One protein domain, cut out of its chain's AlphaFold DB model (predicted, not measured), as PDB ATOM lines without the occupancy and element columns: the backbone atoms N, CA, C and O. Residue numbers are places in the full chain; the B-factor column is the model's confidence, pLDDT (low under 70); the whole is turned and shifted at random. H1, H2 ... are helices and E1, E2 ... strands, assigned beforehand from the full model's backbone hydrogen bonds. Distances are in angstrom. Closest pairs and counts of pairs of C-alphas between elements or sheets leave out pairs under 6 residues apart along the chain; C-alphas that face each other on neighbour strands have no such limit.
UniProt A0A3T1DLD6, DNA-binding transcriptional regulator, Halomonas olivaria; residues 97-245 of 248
ATOM      1  N   ALA A  97     206.052 347.513 292.371       91.44
ATOM      2  CA  ALA A  97     206.482 347.296 290.995       91.44
ATOM      3  C   ALA A  97     207.719 346.394 290.926       91.44
ATOM      4  O   ALA A  97     207.734 345.465 290.124       91.44
ATOM      5  N   VAL A  98     208.715 346.616 291.790       87.94
ATOM      6  CA  VAL A  98     209.927 345.780 291.855       87.94
ATOM      7  C   VAL A  98     209.590 344.343 292.257       87.94
ATOM      8  O   VAL A  98     209.942 343.418 291.532       87.94
ATOM      9  N   ALA A  99     208.837 344.150 293.343       90.88
ATOM     10  CA  ALA A  99     208.428 342.817 293.796       90.88
ATOM     11  C   ALA A  99     207.625 342.056 292.720       90.88
ATOM     12  O   ALA A  99     207.885 340.892 292.406       90.88
ATOM     13  N   ALA A 100     206.676 342.735 292.071       94.31
ATOM     14  CA  ALA A 100     205.914 342.148 290.974       94.31
ATOM     15  C   ALA A 100     206.794 341.838 289.748       94.31
ATOM     16  O   ALA A 100     206.585 340.811 289.101       94.31
ATOM     17  N   ALA A 101     207.787 342.678 289.437       93.19
ATOM     18  CA  ALA A 101     208.739 342.439 288.354       93.19
ATOM     19  C   ALA A 101     209.595 341.195 288.607       93.19
ATOM     20  O   ALA A 101     209.771 340.395 287.691       93.19
ATOM     21  N   GLU A 102     210.068 340.984 289.836       91.12
ATOM     22  CA  GLU A 102     210.793 339.765 290.218       91.12
ATOM     23  C   GLU A 102     209.918 338.521 290.039       91.12
ATOM     24  O   GLU A 102     210.368 337.499 289.510       91.12
ATOM     25  N   ARG A 103     208.630 338.612 290.389       94.38
ATOM     26  CA  ARG A 103     207.692 337.509 290.169       94.38
ATOM     27  C   ARG A 103     207.457 337.221 288.686       94.38
ATOM     28  O   ARG A 103     207.355 336.054 288.306       94.38
ATOM     29  N   ILE A 104     207.376 338.258 287.851       95.12
ATOM     30  CA  ILE A 104     207.295 338.114 286.391       95.12
ATOM     31  C   ILE A 104     208.587 337.482 285.854       95.12
ATOM     32  O   ILE A 104     208.506 336.544 285.062       95.12
ATOM     33  N   ALA A 105     209.756 337.946 286.311       93.44
ATOM     34  CA  ALA A 105     211.073 337.458 285.897       93.44
ATOM     35  C   ALA A 105     211.203 335.943 286.087       93.44
ATOM     36  O   ALA A 105     211.543 335.236 285.143       93.44
ATOM     37  N   GLN A 106     210.805 335.425 287.253       92.62
ATOM     38  CA  GLN A 106     210.821 333.984 287.545       92.62
ATOM     39  C   GLN A 106     210.026 333.142 286.535       92.62
ATOM     40  O   GLN A 106     210.356 331.979 286.307       92.62
ATOM     41  N   LEU A 107     208.960 333.697 285.947       94.44
ATOM     42  CA  LEU A 107     208.197 333.010 284.907       94.44
ATOM     43  C   LEU A 107     208.910 333.104 283.560       94.44
ATOM     44  O   LEU A 107     209.107 332.080 282.914       94.44
ATOM     45  N   VAL A 108     209.319 334.305 283.147       94.19
ATOM     46  CA  VAL A 108     209.906 334.524 281.813       94.19
ATOM     47  C   VAL A 108     211.350 334.048 281.674       94.19
ATOM     48  O   VAL A 108     211.860 333.924 280.571       94.19
ATOM     49  N   GLU A 109     212.042 333.731 282.762       91.50
ATOM     50  CA  GLU A 109     213.366 333.106 282.689       91.50
ATOM     51  C   GLU A 109     213.320 331.631 282.252       91.50
ATOM     52  O   GLU A 109     214.362 331.043 281.930       91.50
ATOM     53  N   ARG A 110     212.130 331.026 282.177       92.94
ATOM     54  CA  ARG A 110     211.942 329.648 281.707       92.94
ATOM     55  C   ARG A 110     212.306 329.500 280.231       92.94
ATOM     56  O   ARG A 110     212.074 330.382 279.403       92.94
ATOM     57  N   SER A 111     212.929 328.378 279.883       92.44
ATOM     58  CA  SER A 111     213.246 328.037 278.491       92.44
ATOM     59  C   SER A 111     211.997 327.693 277.690       92.44
ATOM     60  O   SER A 111     211.925 328.007 276.503       92.44
ATOM     61  N   GLU A 112     211.014 327.068 278.330       96.31
ATOM     62  CA  GLU A 112     209.809 326.577 277.673       96.31
ATOM     63  C   GLU A 112     208.914 327.744 277.230       96.31
ATOM     64  O   GLU A 112     208.800 328.738 277.953       96.31
ATOM     65  N   PRO A 113     208.248 327.643 276.065       97.06
ATOM     66  CA  PRO A 113     207.211 328.589 275.678       97.06
ATOM     67  C   PRO A 113     206.139 328.691 276.761       97.06
ATOM     68  O   PRO A 113     205.694 327.676 277.294       97.06
ATOM     69  N   LEU A 114     205.711 329.917 277.047       96.56
ATOM     70  CA  LEU A 114     204.654 330.202 278.007       96.56
ATOM     71  C   LEU A 114     203.799 331.349 277.490       96.56
ATOM     72  O   LEU A 114     204.247 332.166 276.678       96.56
ATOM     73  N   THR A 115     202.567 331.412 277.978       98.06
ATOM     74  CA  THR A 115     201.638 332.503 277.670       98.06
ATOM     75  C   THR A 115     201.281 333.225 278.961       98.06
ATOM     76  O   THR A 115     200.834 332.585 279.915       98.06
ATOM     77  N   LEU A 116     201.511 334.542 279.013       97.38
ATOM     78  CA  LEU A 116     201.096 335.390 280.136       97.38
ATOM     79  C   LEU A 116     200.026 336.370 279.697       97.38
ATOM     80  O   LEU A 116     200.191 337.128 278.740       97.38
ATOM     81  N   SER A 117     198.970 336.417 280.492       96.12
ATOM     82  CA  SER A 117     197.930 337.421 280.376       96.12
ATOM     83  C   SER A 117     198.271 338.644 281.223       96.12
ATOM     84  O   SER A 117     198.605 338.524 282.401       96.12
ATOM     85  N   LEU A 118     198.136 339.838 280.658       94.62
ATOM     86  CA  LEU A 118     198.300 341.094 281.383       94.62
ATOM     87  C   LEU A 118     196.968 341.842 281.407       94.62
ATOM     88  O   LEU A 118     196.311 342.033 280.384       94.62
ATOM     89  N   GLY A 119     196.557 342.247 282.605       89.69
ATOM     90  CA  GLY A 119     195.495 343.223 282.785       89.69
ATOM     91  C   GLY A 119     195.970 344.634 282.437       89.69
ATOM     92  O   GLY A 119     197.056 344.849 281.902       89.69
ATOM     93  N   THR A 120     195.152 345.616 282.797       82.75
ATOM     94  CA  THR A 120     195.495 347.035 282.666       82.75
ATOM     95  C   THR A 120     195.731 347.677 284.033       82.75
ATOM     96  O   THR A 120     195.345 347.131 285.071       82.75
ATOM     97  N   GLY A 121     196.348 348.856 284.030       84.44
ATOM     98  CA  GLY A 121     196.481 349.721 285.195       84.44
ATOM     99  C   GLY A 121     197.925 350.011 285.590       84.44
ATOM    100  O   GLY A 121     198.868 349.315 285.212       84.44
ATOM    101  N   ARG A 122     198.071 351.060 286.402       87.12
ATOM    102  CA  ARG A 122     199.356 351.634 286.828       87.12
ATOM    103  C   ARG A 122     200.301 350.606 287.455       87.12
ATOM    104  O   ARG A 122     201.472 350.585 287.104       87.12
ATOM    105  N   SER A 123     199.798 349.723 288.320       90.31
ATOM    106  CA  SER A 123     200.629 348.724 289.009       90.31
ATOM    107  C   SER A 123     201.193 347.657 288.067       90.31
ATOM    108  O   SER A 123     202.377 347.349 288.143       90.31
ATOM    109  N   VAL A 124     200.375 347.121 287.149       93.31
ATOM    110  CA  VAL A 124     200.828 346.115 286.166       93.31
ATOM    111  C   VAL A 124     201.834 346.743 285.205       93.31
ATOM    112  O   VAL A 124     202.885 346.163 284.935       93.31
ATOM    113  N   ARG A 125     201.544 347.963 284.740       92.19
ATOM    114  CA  ARG A 125     202.448 348.729 283.882       92.19
ATOM    115  C   ARG A 125     203.796 348.982 284.559       92.19
ATOM    116  O   ARG A 125     204.824 348.683 283.959       92.19
ATOM    117  N   ALA A 126     203.788 349.462 285.803       91.19
ATOM    118  CA  ALA A 126     205.003 349.733 286.566       91.19
ATOM    119  C   ALA A 126     205.830 348.459 286.810       91.19
ATOM    120  O   ALA A 126     207.049 348.492 286.676       91.19
ATOM    121  N   ALA A 127     205.188 347.320 287.096       94.06
ATOM    122  CA  ALA A 127     205.880 346.040 287.251       94.06
ATOM    123  C   ALA A 127     206.610 345.618 285.965       94.06
ATOM    124  O   ALA A 127     207.787 345.262 285.986       94.06
ATOM    125  N   VAL A 128     205.943 345.725 284.814       94.69
ATOM    126  CA  VAL A 128     206.579 345.438 283.522       94.69
ATOM    127  C   VAL A 128     207.683 346.453 283.204       94.69
ATOM    128  O   VAL A 128     208.712 346.082 282.644       94.69
ATOM    129  N   GLU A 129     207.538 347.724 283.587       91.88
ATOM    130  CA  GLU A 129     208.583 348.750 283.448       91.88
ATOM    131  C   GLU A 129     209.796 348.524 284.360       91.88
ATOM    132  O   GLU A 129     210.914 348.824 283.939       91.88
ATOM    133  N   ALA A 130     209.613 347.922 285.533       89.31
ATOM    134  CA  ALA A 130     210.699 347.542 286.436       89.31
ATOM    135  C   ALA A 130     211.448 346.268 285.993       89.31
ATOM    136  O   ALA A 130     212.587 346.056 286.396       89.31
ATOM    137  N   LEU A 131     210.854 345.440 285.123       89.56
ATOM    138  CA  LEU A 131     211.485 344.215 284.616       89.56
ATOM    139  C   LEU A 131     212.752 344.503 283.785       89.56
ATOM    140  O   LEU A 131     212.743 345.346 282.887       89.56
ATOM    141  N   SER A 132     213.833 343.760 284.001       84.25
ATOM    142  CA  SER A 132     215.020 343.830 283.136       84.25
ATOM    143  C   SER A 132     214.748 343.271 281.732       84.25
ATOM    144  O   SER A 132     213.911 342.392 281.542       84.25
ATOM    145  N   ARG A 133     215.470 343.763 280.719       89.69
ATOM    146  CA  ARG A 133     215.414 343.195 279.360       89.69
ATOM    147  C   ARG A 133     216.006 341.779 279.367       89.69
ATOM    148  O   ARG A 133     217.097 341.585 279.896       89.69
ATOM    149  N   VAL A 134     215.315 340.821 278.751       88.19
ATOM    150  CA  VAL A 134     215.741 339.414 278.671       88.19
ATOM    151  C   VAL A 134     215.234 338.786 277.376       88.19
ATOM    152  O   VAL A 134     214.040 338.767 277.146       88.19
ATOM    153  N   GLU A 135     216.099 338.260 276.512       93.31
ATOM    154  CA  GLU A 135     215.647 337.698 275.228       93.31
ATOM    155  C   GLU A 135     214.940 336.348 275.408       93.31
ATOM    156  O   GLU A 135     215.552 335.340 275.764       93.31
ATOM    157  N   ARG A 136     213.627 336.353 275.170       96.44
ATOM    158  CA  ARG A 136     212.693 335.228 275.293       96.44
ATOM    159  C   ARG A 136     211.609 335.293 274.205       96.44
ATOM    160  O   ARG A 136     210.424 335.457 274.516       96.44
ATOM    161  N   PRO A 137     211.986 335.177 272.919       97.06
ATOM    162  CA  PRO A 137     211.054 335.323 271.800       97.06
ATOM    163  C   PRO A 137     209.977 334.232 271.740       97.06
ATOM    164  O   PRO A 137     208.959 334.408 271.084       97.06
ATOM    165  N   GLN A 138     210.180 333.110 272.431       97.38
ATOM    166  CA  GLN A 138     209.237 331.995 272.490       97.38
ATOM    167  C   GLN A 138     208.021 332.245 273.397       97.38
ATOM    168  O   GLN A 138     207.127 331.402 273.461       97.38
ATOM    169  N   HIS A 139     207.998 333.337 274.163       97.88
ATOM    170  CA  HIS A 139     206.877 333.664 275.041       97.88
ATOM    171  C   HIS A 139     205.819 334.498 274.318       97.88
ATOM    172  O   HIS A 139     206.127 335.294 273.431       97.88
ATOM    173  N   ARG A 140     204.564 334.339 274.741       98.12
ATOM    174  CA  ARG A 140     203.417 335.101 274.236       98.12
ATOM    175  C   ARG A 140     202.825 335.951 275.355       98.12
ATOM    176  O   ARG A 140     202.608 335.461 276.464       98.12
ATOM    177  N   PHE A 141     202.519 337.206 275.054       97.50
ATOM    178  CA  PHE A 141     201.893 338.142 275.988       97.50
ATOM    179  C   PHE A 141     200.562 338.618 275.424       97.50
ATOM    180  O   PHE A 141     200.497 339.076 274.281       97.50
ATOM    181  N   VAL A 142     199.499 338.511 276.216       95.75
ATOM    182  CA  VAL A 142     198.131 338.782 275.762       95.75
ATOM    183  C   VAL A 142     197.411 339.761 276.679       95.75
ATOM    184  O   VAL A 142     197.496 339.663 277.902       95.75
ATOM    185  N   SER A 143     196.702 340.723 276.088       92.19
ATOM    186  CA  SER A 143     195.913 341.695 276.846       92.19
ATOM    187  C   SER A 143     194.572 341.090 277.244       92.19
ATOM    188  O   SER A 143     193.836 340.588 276.395       92.19
ATOM    189  N   LEU A 144     194.227 341.182 278.528       89.88
ATOM    190  CA  LEU A 144     192.910 340.783 279.042       89.88
ATOM    191  C   LEU A 144     191.849 341.874 278.910       89.88
ATOM    192  O   LEU A 144     190.665 341.608 279.102       89.88
ATOM    193  N   VAL A 145     192.270 343.107 278.644       85.62
ATOM    194  CA  VAL A 145     191.397 344.280 278.615       85.62
ATOM    195  C   VAL A 145     191.596 345.015 277.296       85.62
ATOM    196  O   VAL A 145     192.675 344.959 276.700       85.62
ATOM    197  N   GLY A 146     190.544 345.691 276.837       81.69
ATOM    198  CA  GLY A 146     190.599 346.545 275.660       81.69
ATOM    199  C   GLY A 146     191.750 347.554 275.716       81.69
ATOM    200  O   GLY A 146     192.105 348.074 276.781       81.69
ATOM    201  N   ASN A 147     192.360 347.817 274.563       75.44
ATOM    202  CA  ASN A 147     193.510 348.712 274.439       75.44
ATOM    203  C   ASN A 147     193.143 350.122 273.943       75.44
ATOM    204  O   ASN A 147     194.044 350.918 273.675       75.44
ATOM    205  N   VAL A 148     191.848 350.447 273.860       75.31
ATOM    206  CA  VAL A 148     191.338 351.759 273.427       75.31
ATOM    207  C   VAL A 148     190.448 352.376 274.515       75.31
ATOM    208  O   VAL A 148     189.607 351.696 275.111       75.31
ATOM    209  N   ALA A 149     190.654 353.660 274.808       71.00
ATOM    210  CA  ALA A 149     189.808 354.450 275.705       71.00
ATOM    211  C   ALA A 149     188.543 354.964 274.988       71.00
ATOM    212  O   ALA A 149     188.456 354.919 273.763       71.00
ATOM    213  N   ARG A 150     187.552 355.477 275.738       68.19
ATOM    214  CA  ARG A 150     186.283 355.978 275.160       68.19
ATOM    215  C   ARG A 150     186.478 357.113 274.147       68.19
ATOM    216  O   ARG A 150     185.689 357.249 273.224       68.19
ATOM    217  N   ASP A 151     187.527 357.912 274.307       73.50
ATOM    218  CA  ASP A 151     187.876 359.007 273.395       73.50
ATOM    219  C   ASP A 151     188.668 358.549 272.151       73.50
ATOM    220  O   ASP A 151     189.101 359.377 271.349       73.50
ATOM    221  N   GLY A 152     188.878 357.237 271.985       71.06
ATOM    222  CA  GLY A 152     189.637 356.647 270.883       71.06
ATOM    223  C   GLY A 152     191.155 356.659 271.075       71.06
ATOM    224  O   GLY A 152     191.881 356.169 270.207       71.06
ATOM    225  N   SER A 153     191.666 357.191 272.190       71.69
ATOM    226  CA  SER A 153     193.100 357.169 272.482       71.69
ATOM    227  C   SER A 153     193.582 355.773 272.893       71.69
ATOM    228  O   SER A 153     192.836 354.953 273.436       71.69
ATOM    229  N   ALA A 154     194.856 355.478 272.619       71.56
ATOM    230  CA  ALA A 154     195.468 354.222 273.038       71.56
ATOM    231  C   ALA A 154     195.585 354.155 274.568       71.56
ATOM    232  O   ALA A 154     195.932 355.141 275.228       71.56
ATOM    233  N   ASN A 155     195.355 352.969 275.129       73.00
ATOM    234  CA  ASN A 155     195.488 352.730 276.558       73.00
ATOM    235  C   ASN A 155     196.941 352.960 277.009       73.00
ATOM    236  O   ASN A 155     197.843 352.179 276.705       73.00
ATOM    237  N   ARG A 156     197.157 354.025 277.789       68.38
ATOM    238  CA  ARG A 156     198.478 354.414 278.317       68.38
ATOM    239  C   ARG A 156     199.083 353.373 279.259       68.38
ATOM    240  O   ARG A 156     200.289 353.389 279.487       68.38
ATOM    241  N   TYR A 157     198.261 352.475 279.796       73.50
ATOM    242  CA  TYR A 157     198.675 351.440 280.738       73.50
ATOM    243  C   TYR A 157     198.742 350.048 280.105       73.50
ATOM    244  O   TYR A 157     198.734 349.055 280.832       73.50
ATOM    245  N   ASP A 158     198.800 349.955 278.773       79.00
ATOM    246  CA  ASP A 158     199.081 348.688 278.101       79.00
ATOM    247  C   ASP A 158     200.493 348.207 278.476       79.00
ATOM    248  O   ASP A 158     201.507 348.863 278.210       79.00
ATOM    249  N   ALA A 159     200.551 347.061 279.146       90.94
ATOM    250  CA  ALA A 159     201.790 346.431 279.574       90.94
ATOM    251  C   ALA A 159     202.293 345.378 278.568       90.94
ATOM    252  O   ALA A 159     203.479 345.061 278.577       90.94
ATOM    253  N   VAL A 160     201.442 344.877 277.665       94.31
ATOM    254  CA  VAL A 160     201.783 343.825 276.688       94.31
ATOM    255  C   VAL A 160     202.824 344.322 275.704       94.31
ATOM    256  O   VAL A 160     203.796 343.619 275.435       94.31
ATOM    257  N   MET A 161     202.663 345.551 275.214       92.06
ATOM    258  CA  MET A 161     203.625 346.145 274.284       92.06
ATOM    259  C   MET A 161     205.027 346.233 274.889       92.06
ATOM    260  O   MET A 161     205.985 345.779 274.273       92.06
ATOM    261  N   VAL A 162     205.150 346.737 276.119       93.19
ATOM    262  CA  VAL A 162     206.462 346.862 276.775       93.19
ATOM    263  C   VAL A 162     207.020 345.516 277.202       93.19
ATOM    264  O   VAL A 162     208.228 345.309 277.112       93.19
ATOM    265  N   MET A 163     206.161 344.586 277.612       95.44
ATOM    266  CA  MET A 163     206.578 343.227 277.933       95.44
ATOM    267  C   MET A 163     207.197 342.546 276.708       95.44
ATOM    268  O   MET A 163     208.309 342.021 276.788       95.44
ATOM    269  N   ALA A 164     206.526 342.629 275.557       95.44
ATOM    270  CA  ALA A 164     207.030 342.121 274.288       95.44
ATOM    271  C   ALA A 164     208.320 342.839 273.864       95.44
ATOM    272  O   ALA A 164     209.290 342.183 273.503       95.44
ATOM    273  N   ASP A 165     208.404 344.165 273.991       94.94
ATOM    274  CA  ASP A 165     209.613 344.907 273.614       94.94
ATOM    275  C   ASP A 165     210.824 344.565 274.502       94.94
ATOM    276  O   ASP A 165     211.964 344.617 274.032       94.94
ATOM    277  N   LYS A 166     210.612 344.214 275.779       94.00
ATOM    278  CA  LYS A 166     211.669 343.782 276.713       94.00
ATOM    279  C   LYS A 166     212.089 342.330 276.540       94.00
ATOM    280  O   LYS A 166     213.194 341.987 276.957       94.00
ATOM    281  N   THR A 167     211.231 341.510 275.945       96.00
ATOM    282  CA  THR A 167     211.463 340.069 275.817       96.00
ATOM    283  C   THR A 167     211.717 339.594 274.392       96.00
ATOM    284  O   THR A 167     212.271 338.522 274.186       96.00
ATOM    285  N   GLY A 168     211.328 340.375 273.390       96.56
ATOM    286  CA  GLY A 168     211.253 339.927 272.002       96.56
ATOM    287  C   GLY A 168     210.113 338.938 271.729       96.56
ATOM    288  O   GLY A 168     210.062 338.398 270.629       96.56
ATOM    289  N   GLY A 169     209.234 338.676 272.705       97.00
ATOM    290  CA  GLY A 169     208.115 337.743 272.558       97.00
ATOM    291  C   GLY A 169     206.950 338.293 271.734       97.00
ATOM    292  O   GLY A 169     206.888 339.475 271.384       97.00
ATOM    293  N   GLU A 170     205.994 337.419 271.432       97.31
ATOM    294  CA  GLU A 170     204.807 337.770 270.654       97.31
ATOM    295  C   GLU A 170     203.790 338.568 271.484       97.31
ATOM    296  O   GLU A 170     203.646 338.380 272.694       97.31
ATOM    297  N   ARG A 171     203.036 339.441 270.808       94.75
ATOM    298  CA  ARG A 171     202.049 340.346 271.414       94.75
ATOM    299  C   ARG A 171     200.665 340.141 270.816       94.75
ATOM    300  O   ARG A 171     200.477 340.273 269.609       94.75
ATOM    301  N   PHE A 172     199.693 339.902 271.685       94.56
ATOM    302  CA  PHE A 172     198.286 339.727 271.342       94.56
ATOM    303  C   PHE A 172     197.470 340.806 272.055       94.56
ATOM    304  O   PHE A 172     197.191 340.720 273.249       94.56
ATOM    305  N   LEU A 173     197.114 341.862 271.328       91.44
ATOM    306  CA  LEU A 173     196.346 342.980 271.874       91.44
ATOM    307  C   LEU A 173     194.863 342.767 271.612       91.44
ATOM    308  O   LEU A 173     194.509 342.407 270.494       91.44
ATOM    309  N   LEU A 174     194.013 343.035 272.604       88.62
ATOM    310  CA  LEU A 174     192.563 342.966 272.456       88.62
ATOM    311  C   LEU A 174     192.044 344.256 271.790       88.62
ATOM    312  O   LEU A 174     192.053 345.296 272.450       88.62
ATOM    313  N   PRO A 175     191.593 344.222 270.517       84.06
ATOM    314  CA  PRO A 175     191.225 345.411 269.747       84.06
ATOM    315  C   PRO A 175     189.785 345.825 270.064       84.06
ATOM    316  O   PRO A 175     188.901 345.784 269.211       84.06
ATOM    317  N   ALA A 176     189.540 346.150 271.325       84.94
ATOM    318  CA  ALA A 176     188.239 346.533 271.845       84.94
ATOM    319  C   ALA A 176     188.392 347.744 272.775       84.94
ATOM    320  O   ALA A 176     189.477 347.951 273.335       84.94
ATOM    321  N   PRO A 177     187.330 348.542 272.975       80.81
ATOM    322  CA  PRO A 177     187.290 349.467 274.090       80.81
ATOM    323  C   PRO A 177     187.317 348.695 275.414       80.81
ATOM    324  O   PRO A 177     186.973 347.513 275.482       80.81
ATOM    325  N   VAL A 178     187.719 349.368 276.490       78.81
ATOM    326  CA  VAL A 178     187.614 348.793 277.842       78.81
ATOM    327  C   VAL A 178     186.149 348.552 278.217       78.81
ATOM    328  O   VAL A 178     185.833 347.526 278.804       78.81
ATOM    329  N   VAL A 179     185.257 349.478 277.864       80.12
ATOM    330  CA  VAL A 179     183.819 349.402 278.147       80.12
ATOM    331  C   VAL A 179     183.069 349.659 276.846       80.12
ATOM    332  O   VAL A 179     183.270 350.712 276.242       80.12
ATOM    333  N   ALA A 180     182.230 348.715 276.417       85.00
ATOM    334  CA  ALA A 180     181.345 348.922 275.271       85.00
ATOM    335  C   ALA A 180     180.229 349.933 275.601       85.00
ATOM    336  O   ALA A 180     179.757 349.999 276.738       85.00
ATOM    337  N   GLU A 181     179.764 350.697 274.613       82.75
ATOM    338  CA  GLU A 181     178.683 351.678 274.788       82.75
ATOM    339  C   GLU A 181     177.310 351.014 274.928       82.75
ATOM    340  O   GLU A 181     176.395 351.574 275.533       82.75
ATOM    341  N   SER A 182     177.145 349.813 274.368       88.06
ATOM    342  CA  SER A 182     175.895 349.058 274.437       88.06
ATOM    343  C   SER A 182     176.118 347.548 274.457       88.06
ATOM    344  O   SER A 182     177.146 347.034 274.015       88.06
ATOM    345  N   LEU A 183     175.101 346.810 274.915       90.56
ATOM    346  CA  LEU A 183     175.093 345.345 274.842       90.56
ATOM    347  C   LEU A 183     175.204 344.841 273.396       90.56
ATOM    348  O   LEU A 183     175.925 343.883 273.144       90.56
ATOM    349  N   ALA A 184     174.546 345.514 272.447       93.88
ATOM    350  CA  ALA A 184     174.603 345.146 271.035       93.88
ATOM    351  C   ALA A 184     176.020 345.305 270.457       93.88
ATOM    352  O   ALA A 184     176.490 344.438 269.722       93.88
ATOM    353  N   GLU A 185     176.723 346.383 270.819       91.06
ATOM    354  CA  GLU A 185     178.119 346.590 270.425       91.06
ATOM    355  C   GLU A 185     179.030 345.513 271.021       91.06
ATOM    356  O   GLU A 185     179.809 344.890 270.295       91.06
ATOM    357  N   LYS A 186     178.882 345.233 272.320       90.88
ATOM    358  CA  LYS A 186     179.609 344.155 272.994       90.88
ATOM    359  C   LYS A 186     179.412 342.821 272.277       90.88
ATOM    360  O   LYS A 186     180.385 342.144 271.954       90.88
ATOM    361  N   GLU A 187     178.168 342.427 272.018       93.12
ATOM    362  CA  GLU A 187     177.850 341.167 271.337       93.12
ATOM    363  C   GLU A 187     178.450 341.115 269.930       93.12
ATOM    364  O   GLU A 187     179.040 340.101 269.544       93.12
ATOM    365  N   ALA A 188     178.372 342.222 269.187       93.19
ATOM    366  CA  ALA A 188     178.982 342.337 267.871       93.19
ATOM    367  C   ALA A 188     180.506 342.153 267.934       93.19
ATOM    368  O   ALA A 188     181.053 341.422 267.109       93.19
ATOM    369  N   MET A 189     181.191 342.749 268.919       90.88
ATOM    370  CA  MET A 189     182.636 342.583 269.135       90.88
ATOM    371  C   MET A 189     183.003 341.144 269.508       90.88
ATOM    372  O   MET A 189     183.895 340.560 268.892       90.88
ATOM    373  N   LEU A 190     182.277 340.536 270.452       90.38
ATOM    374  CA  LEU A 190     182.485 339.143 270.873       90.38
ATOM    375  C   LEU A 190     182.282 338.147 269.723       90.38
ATOM    376  O   LEU A 190     182.913 337.086 269.683       90.38
ATOM    377  N   ALA A 191     181.409 338.467 268.765       93.38
ATOM    378  CA  ALA A 191     181.168 337.630 267.599       93.38
ATOM    379  C   ALA A 191     182.335 337.643 266.593       93.38
ATOM    380  O   ALA A 191     182.475 336.676 265.829       93.38
ATOM    381  N   GLN A 192     183.184 338.679 266.602       94.25
ATOM    382  CA  GLN A 192     184.271 338.846 265.635       94.25
ATOM    383  C   GLN A 192     185.326 337.744 265.762       94.25
ATOM    384  O   GLN A 192     185.754 337.356 266.849       94.25
ATOM    385  N   ARG A 193     185.814 337.272 264.610       93.25
ATOM    386  CA  ARG A 193     186.863 336.243 264.539       93.25
ATOM    387  C   ARG A 193     188.151 336.673 265.246       93.25
ATOM    388  O   ARG A 193     188.792 335.843 265.876       93.25
ATOM    389  N   LEU A 194     188.513 337.953 265.139       90.25
ATOM    390  CA  LEU A 194     189.725 338.490 265.755       90.25
ATOM    391  C   LEU A 194     189.644 338.451 267.285       90.25
ATOM    392  O   LEU A 194     190.572 337.967 267.924       90.25
ATOM    393  N   PHE A 195     188.507 338.869 267.855       91.50
ATOM    394  CA  PHE A 195     188.264 338.776 269.295       91.50
ATOM    395  C   PHE A 195     188.389 337.328 269.778       91.50
ATOM    396  O   PHE A 195     189.114 337.053 270.731       91.50
ATOM    397  N   LYS A 196     187.731 336.389 269.086       92.94
ATOM    398  CA  LYS A 196     187.778 334.958 269.418       92.94
ATOM    399  C   LYS A 196     189.203 334.408 269.394       92.94
ATOM    400  O   LYS A 196     189.603 333.782 270.364       92.94
ATOM    401  N   ALA A 197     189.984 334.722 268.360       94.12
ATOM    402  CA  ALA A 197     191.367 334.261 268.247       94.12
ATOM    403  C   ALA A 197     192.252 334.743 269.412       94.12
ATOM    404  O   ALA A 197     193.035 333.970 269.954       94.12
ATOM    405  N   ILE A 198     192.111 336.003 269.834       93.69
ATOM    406  CA  ILE A 198     192.866 336.540 270.979       93.69
ATOM    407  C   ILE A 198     192.372 335.930 272.292       93.69
ATOM    408  O   ILE A 198     193.180 335.588 273.153       93.69
ATOM    409  N   ALA A 199     191.058 335.749 272.438       92.25
ATOM    410  CA  ALA A 199     190.479 335.079 273.595       92.25
ATOM    411  C   ALA A 199     190.947 333.618 273.705       92.25
ATOM    412  O   ALA A 199     191.169 333.142 274.814       92.25
ATOM    413  N   ASP A 200     191.126 332.914 272.585       95.25
ATOM    414  CA  ASP A 200     191.678 331.557 272.556       95.25
ATOM    415  C   ASP A 200     193.116 331.549 273.095       95.25
ATOM    416  O   ASP A 200     193.401 330.797 274.024       95.25
ATOM    417  N   VAL A 201     193.973 332.474 272.643       96.12
ATOM    418  CA  VAL A 201     195.335 332.640 273.192       96.12
ATOM    419  C   VAL A 201     195.306 332.993 274.683       96.12
ATOM    420  O   VAL A 201     196.064 332.427 275.463       96.12
ATOM    421  N   ALA A 202     194.405 333.878 275.120       94.50
ATOM    422  CA  ALA A 202     194.270 334.244 276.533       94.50
ATOM    423  C   ALA A 202     193.847 333.075 277.436       94.50
ATOM    424  O   ALA A 202     194.191 333.069 278.619       94.50
ATOM    425  N   ARG A 203     193.121 332.082 276.901       94.69
ATOM    426  CA  ARG A 203     192.766 330.855 277.635       94.69
ATOM    427  C   ARG A 203     193.935 329.880 277.772       94.69
ATOM    428  O   ARG A 203     193.884 329.024 278.648       94.69
ATOM    429  N   GLU A 204     194.975 330.019 276.955       96.25
ATOM    430  CA  GLU A 204     196.216 329.237 277.052       96.25
ATOM    431  C   GLU A 204     197.196 329.809 278.095       96.25
ATOM    432  O   GLU A 204     198.276 329.256 278.295       96.25
ATOM    433  N   SER A 205     196.844 330.916 278.759       96.19
ATOM    434  CA  SER A 205     197.713 331.566 279.738       96.19
ATOM    435  C   SER A 205     197.958 330.714 280.980       96.19
ATOM    436  O   SER A 205     197.027 330.292 281.664       96.19
ATOM    437  N   GLU A 206     199.233 330.545 281.329       95.38
ATOM    438  CA  GLU A 206     199.659 329.863 282.558       95.38
ATOM    439  C   GLU A 206     199.477 330.751 283.793       95.38
ATOM    440  O   GLU A 206     199.256 330.260 284.900       95.38
ATOM    441  N   ALA A 207     199.580 332.069 283.611       95.25
ATOM    442  CA  ALA A 207     199.367 333.047 284.662       95.25
ATOM    443  C   ALA A 207     198.827 334.366 284.099       95.25
ATOM    444  O   ALA A 207     199.038 334.712 282.932       95.25
ATOM    445  N   ALA A 208     198.147 335.117 284.966       95.25
ATOM    446  CA  ALA A 208     197.659 336.454 284.677       95.25
ATOM    447  C   ALA A 208     198.142 337.451 285.736       95.25
ATOM    448  O   ALA A 208     198.042 337.184 286.933       95.25
ATOM    449  N   PHE A 209     198.615 338.617 285.297       95.00
ATOM    450  CA  PHE A 209     198.971 339.733 286.176       95.00
ATOM    451  C   PHE A 209     197.893 340.803 286.086       95.00
ATOM    452  O   PHE A 209     197.719 341.439 285.046       95.00
ATOM    453  N   ILE A 210     197.150 340.988 287.175       93.44
ATOM    454  CA  ILE A 210     195.969 341.854 287.216       93.44
ATOM    455  C   ILE A 210     196.069 342.830 288.383       93.44
ATOM    456  O   ILE A 210     196.472 342.466 289.486       93.44
ATOM    457  N   GLY A 211     195.700 344.085 288.133       90.00
ATOM    458  CA  GLY A 211     195.534 345.076 289.187       90.00
ATOM    459  C   GLY A 211     194.187 344.908 289.887       90.00
ATOM    460  O   GLY A 211     193.186 344.558 289.253       90.00
ATOM    461  N   ILE A 212     194.159 345.203 291.184       91.44
ATOM    462  CA  ILE A 212     192.921 345.353 291.951       91.44
ATOM    463  C   ILE A 212     192.712 346.845 292.189       91.44
ATOM    464  O   ILE A 212     193.553 347.522 292.778       91.44
ATOM    465  N   GLY A 213     191.602 347.363 291.675       87.56
ATOM    466  CA  GLY A 213     191.207 348.757 291.806       87.56
ATOM    467  C   GLY A 213     190.254 348.967 292.973       87.56
ATOM    468  O   GLY A 213     189.455 348.098 293.315       87.56
ATOM    469  N   ARG A 214     190.295 350.168 293.546       88.38
ATOM    470  CA  ARG A 214     189.257 350.663 294.457       88.38
ATOM    471  C   ARG A 214     188.024 351.133 293.679       88.38
ATOM    472  O   ARG A 214     188.132 351.424 292.489       88.38
ATOM    473  N   ILE A 215     186.878 351.219 294.353       89.94
ATOM    474  CA  ILE A 215     185.659 351.854 293.835       89.94
ATOM    475  C   ILE A 215     185.337 353.051 294.727       89.94
ATOM    476  O   ILE A 215     184.769 352.914 295.803       89.94
ATOM    477  N   ASP A 216     185.776 354.223 294.286       90.94
ATOM    478  CA  ASP A 216     185.490 355.522 294.886       90.94
ATOM    479  C   ASP A 216     185.781 356.624 293.857       90.94
ATOM    480  O   ASP A 216     186.147 356.363 292.711       90.94
ATOM    481  N   ARG A 217     185.638 357.884 294.270       90.31
ATOM    482  CA  ARG A 217     185.877 359.048 293.410       90.31
ATOM    483  C   ARG A 217     187.347 359.217 293.002       90.31
ATOM    484  O   ARG A 217     187.615 359.986 292.088       90.31
ATOM    485  N   GLN A 218     188.289 358.510 293.626       88.00
ATOM    486  CA  GLN A 218     189.710 358.478 293.249       88.00
ATOM    487  C   GLN A 218     190.075 357.228 292.429       88.00
ATOM    488  O   GLN A 218     191.237 357.050 292.054       88.00
ATOM    489  N   ALA A 219     189.111 356.349 292.139       86.19
ATOM    490  CA  ALA A 219     189.336 355.164 291.331       86.19
ATOM    491  C   ALA A 219     189.798 355.540 289.921       86.19
ATOM    492  O   ALA A 219     189.182 356.368 289.253       86.19
ATOM    493  N   THR A 220     190.835 354.858 289.429       82.12
ATOM    494  CA  THR A 220     191.337 355.010 288.052       82.12
ATOM    495  C   THR A 220     190.238 354.787 287.016       82.12
ATOM    496  O   THR A 220     190.168 355.517 286.039       82.12
ATOM    497  N   LEU A 221     189.316 353.852 287.274       81.81
ATOM    498  CA  LEU A 221     188.174 353.591 286.396       81.81
ATOM    499  C   LEU A 221     187.300 354.842 286.165       81.81
ATOM    500  O   LEU A 221     186.771 355.029 285.074       81.81
ATOM    501  N   PHE A 222     187.174 355.703 287.177       86.19
ATOM    502  CA  PHE A 222     186.417 356.951 287.097       86.19
ATOM    503  C   PHE A 222     187.282 358.129 286.629       86.19
ATOM    504  O   PHE A 222     186.877 358.869 285.738       86.19
ATOM    505  N   GLN A 223     188.486 358.277 287.192       84.56
ATOM    506  CA  GLN A 223     189.418 359.363 286.859       84.56
ATOM    507  C   GLN A 223     189.837 359.350 285.382       84.56
ATOM    508  O   GLN A 223     189.998 360.410 284.789       84.56
ATOM    509  N   ASP A 224     189.945 358.164 284.781       79.25
ATOM    510  CA  ASP A 224     190.303 358.000 283.369       79.25
ATOM    511  C   ASP A 224     189.066 357.887 282.453       79.25
ATOM    512  O   ASP A 224     189.176 357.480 281.299       79.25
ATOM    513  N   HIS A 225     187.877 358.231 282.960       80.00
ATOM    514  CA  HIS A 225     186.622 358.305 282.199       80.00
ATOM    515  C   HIS A 225     186.177 356.995 281.520       80.00
ATOM    516  O   HIS A 225     185.467 357.018 280.513       80.00
ATOM    517  N   PHE A 226     186.535 355.832 282.074       78.44
ATOM    518  CA  PHE A 226     186.003 354.552 281.593       78.44
ATOM    519  C   PHE A 226     184.535 354.351 281.993       78.44
ATOM    520  O   PHE A 226     183.768 353.745 281.238       78.44
ATOM    521  N   ILE A 227     184.140 354.896 283.147       82.00
ATOM    522  CA  ILE A 227     182.751 354.964 283.616       82.00
ATOM    523  C   ILE A 227     182.333 356.412 283.884       82.00
ATOM    524  O   ILE A 227     183.150 357.267 284.235       82.00
ATOM    525  N   SER A 228     181.042 356.667 283.733       87.25
ATOM    526  CA  SER A 228     180.368 357.916 284.074       87.25
ATOM    527  C   SER A 228     180.176 358.078 285.586       87.25
ATOM    528  O   SER A 228     180.263 357.125 286.362       87.25
ATOM    529  N   GLU A 229     179.870 359.303 286.010       92.00
ATOM    530  CA  GLU A 229     179.519 359.603 287.402       92.00
ATOM    531  C   GLU A 229     178.285 358.823 287.873       92.00
ATOM    532  O   GLU A 229     178.305 358.256 288.961       92.00
ATOM    533  N   SER A 230     177.257 358.707 287.026       93.25
ATOM    534  CA  SER A 230     176.053 357.931 287.339       93.25
ATOM    535  C   SER A 230     176.341 356.443 287.534       93.25
ATOM    536  O   SER A 230     175.779 355.826 288.433       93.25
ATOM    537  N   GLU A 231     177.241 355.864 286.731       90.75
ATOM    538  CA  GLU A 231     177.656 354.462 286.883       90.75
ATOM    539  C   GLU A 231     178.486 354.254 288.157       90.75
ATOM    540  O   GLU A 231     178.368 353.217 288.810       90.75
ATOM    541  N   LEU A 232     179.318 355.227 288.544       92.31
ATOM    542  CA  LEU A 232     180.034 355.172 289.818       92.31
ATOM    543  C   LEU A 232     179.067 355.249 291.005       92.31
ATOM    544  O   LEU A 232     179.200 354.461 291.941       92.31
ATOM    545  N   ASP A 233     178.098 356.163 290.971       95.25
ATOM    546  CA  ASP A 233     177.104 356.305 292.037       95.25
ATOM    547  C   ASP A 233     176.231 355.051 292.170       95.25
ATOM    548  O   ASP A 233     175.937 354.622 293.287       95.25
ATOM    549  N   GLU A 234     175.897 354.399 291.053       94.56
ATOM    550  CA  GLU A 234     175.243 353.090 291.056       94.56
ATOM    551  C   GLU A 234     176.111 352.029 291.756       94.56
ATOM    552  O   GLU A 234     175.638 351.345 292.666       94.56
ATOM    553  N   LEU A 235     177.398 351.917 291.402       93.25
ATOM    554  CA  LEU A 235     178.327 350.967 292.033       93.25
ATOM    555  C   LEU A 235     178.483 351.213 293.542       93.25
ATOM    556  O   LEU A 235     178.529 350.258 294.324       93.25
ATOM    557  N   LEU A 236     178.540 352.480 293.958       94.12
ATOM    558  CA  LEU A 236     178.593 352.867 295.369       94.12
ATOM    559  C   LEU A 236     177.283 352.526 296.093       94.12
ATOM    560  O   LEU A 236     177.322 351.985 297.201       94.12
ATOM    561  N   GLY A 237     176.130 352.764 295.458       95.88
ATOM    562  CA  GLY A 237     174.815 352.366 295.970       95.88
ATOM    563  C   GLY A 237     174.682 350.851 296.152       95.88
ATOM    564  O   GLY A 237     174.110 350.390 297.142       95.88
ATOM    565  N   LEU A 238     175.296 350.072 295.256       95.81
ATOM    566  CA  LEU A 238     175.405 348.610 295.339       95.81
ATOM    567  C   LEU A 238     176.481 348.120 296.323       95.81
ATOM    568  O   LEU A 238     176.647 346.911 296.492       95.81
ATOM    569  N   LYS A 239     177.189 349.030 297.007       93.81
ATOM    570  CA  LYS A 239     178.259 348.732 297.975       93.81
ATOM    571  C   LYS A 239     179.425 347.940 297.372       93.81
ATOM    572  O   LYS A 239     180.016 347.094 298.046       93.81
ATOM    573  N   ALA A 240     179.773 348.201 296.111       92.25
ATOM    574  CA  ALA A 240     180.968 347.627 295.503       92.25
ATOM    575  C   ALA A 240     182.234 348.084 296.256       92.25
ATOM    576  O   ALA A 240     182.426 349.273 296.496       92.25
ATOM    577  N   VAL A 241     183.108 347.139 296.623       88.50
ATOM    578  CA  VAL A 241     184.311 347.402 297.447       88.50
ATOM    579  C   VAL A 241     185.628 347.351 296.667       88.50
ATOM    580  O   VAL A 241     186.680 347.699 297.196       88.50
ATOM    581  N   GLY A 242     185.588 346.933 295.403       88.88
ATOM    582  CA  GLY A 242     186.762 346.839 294.545       88.88
ATOM    583  C   GLY A 242     186.403 346.444 293.117       88.88
ATOM    584  O   GLY A 242     185.261 346.088 292.825       88.88
ATOM    585  N   SER A 243     187.383 346.518 292.223       86.31
ATOM    586  CA  SER A 243     187.266 346.079 290.833       86.31
ATOM    587  C   SER A 243     188.490 345.286 290.395       86.31
ATOM    588  O   SER A 243     189.610 345.532 290.839       86.31
ATOM    589  N   CYS A 244     188.274 344.332 289.496       85.94
ATOM    590  CA  CYS A 244     189.330 343.585 288.833       85.94
ATOM    591  C   CYS A 244     188.907 343.347 287.385       85.94
ATOM    592  O   CYS A 244     187.764 342.955 287.162       85.94
ATOM    593  N   LEU A 245     189.798 343.619 286.422       77.06
ATOM    594  CA  LEU A 245     189.526 343.470 284.984       77.06
ATOM    595  C   LEU A 245     188.160 344.059 284.579       77.06
ATOM    596  O   LEU A 245     187.324 343.363 284.014       77.06
TER     597      LEU A 245
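AT A GLANCE: This is residues 97 to 245 of the 248 residues of the protein "DNA-binding transcriptional regulator" of Halomonas olivaria (UniProt A0A3T1DLD6). A small twisted sheet of four short parallel strands has H1 and H3 packed on one face and H5 across the other, three layers in all, with H2 packed on H1 and H3. Past the ends of the strands the model reaches out in two places, to H4 and to a pair of helices, H6 and H7, well away from the sheet. The printed part has 149 residues with seven named helices and four named strands in the order H1 E1 H2 E2 H3 E3 H4 H5 E4 H6 H7, and its class is mixed. The sheet's order is E3 E2 E1 E4; the whole is compact, with a radius of gyration of the C-alphas of 16.1 A and spans of 48 by 36 by 25 A.

IN THESE COORDINATES: H1, residues 97 to 108, begins at C-alpha 97 (206.482, 347.296, 290.995) and is 16.1 A long. E1 is residues 115 to 118, 9.9 A; H2 122 to 130, 12.1 A; E2 140 to 143, 10.3 A; H3 160 to 167, 10.4 A; E3 170 to 172, 6.8 A. H4 is residues 183 to 191, 12.2 A; H5 193 to 203, 15.3 A; E4 207 to 209, 6.9 A; H6 220 to 223, 4.9 A. H7, residues 229 to 237, is 12.2 A long and ends at C-alpha 237 (174.815, 352.366, 295.970).

HOW THE PARTS SIT: In the sheet, N 172 and O 141 of E3 and E2 are 2.8 A apart, N 118 and O 142 of E1 and E2 2.8 A, and N 209 and O 117 of E4 and E1 2.9 A, each within hydrogen-bond range. E1, H2, E2 and E2, H3, E3 are strand-helix-strand units, parallel neighbour strands with a helix between, and E3, H4 H5, E4 is a split one, with E2 and E1 between its strands; the three crossovers are right-handed. H3 runs along the strands at a height of 8.3 A over the sheet, on the same face as H1; H5, at 10.1 A, is on the opposite face. H1 and H2 touch at Ala 97 and Ala 127, C-alphas 4.0 A apart, while H2 only grazes the sheet. H2 and H3 only just touch, with 3 pairs of C-alphas within 8 A, the closest those of Val 128 and Met 163, 6.0 A. H4 and H5 are close but not clearly touching, at Met 189 and Phe 195, C-alphas 6.8 A apart; so are H6 and H7, at Phe 222 and Leu 232, 7.2 A. H4, H6 and H7 are not on the sheet. In H2, H3, H4, H5 and H7 every O i to N i+4 pair is within hydrogen-bond range, in H1 7 of 8, and H6 is too short for such a pair.

THE WHOLE: The C-alphas farthest apart, those of Ser 111 and Gly 237, are 48.7 A apart. The printed part has no cut, and its one long link is E2 to H3, 16 residues. Residues 212 to 213 pair antiparallel with 243 to 244. Mean pLDDT of the printed part is 89.8; residues 150 and 156 are under 70.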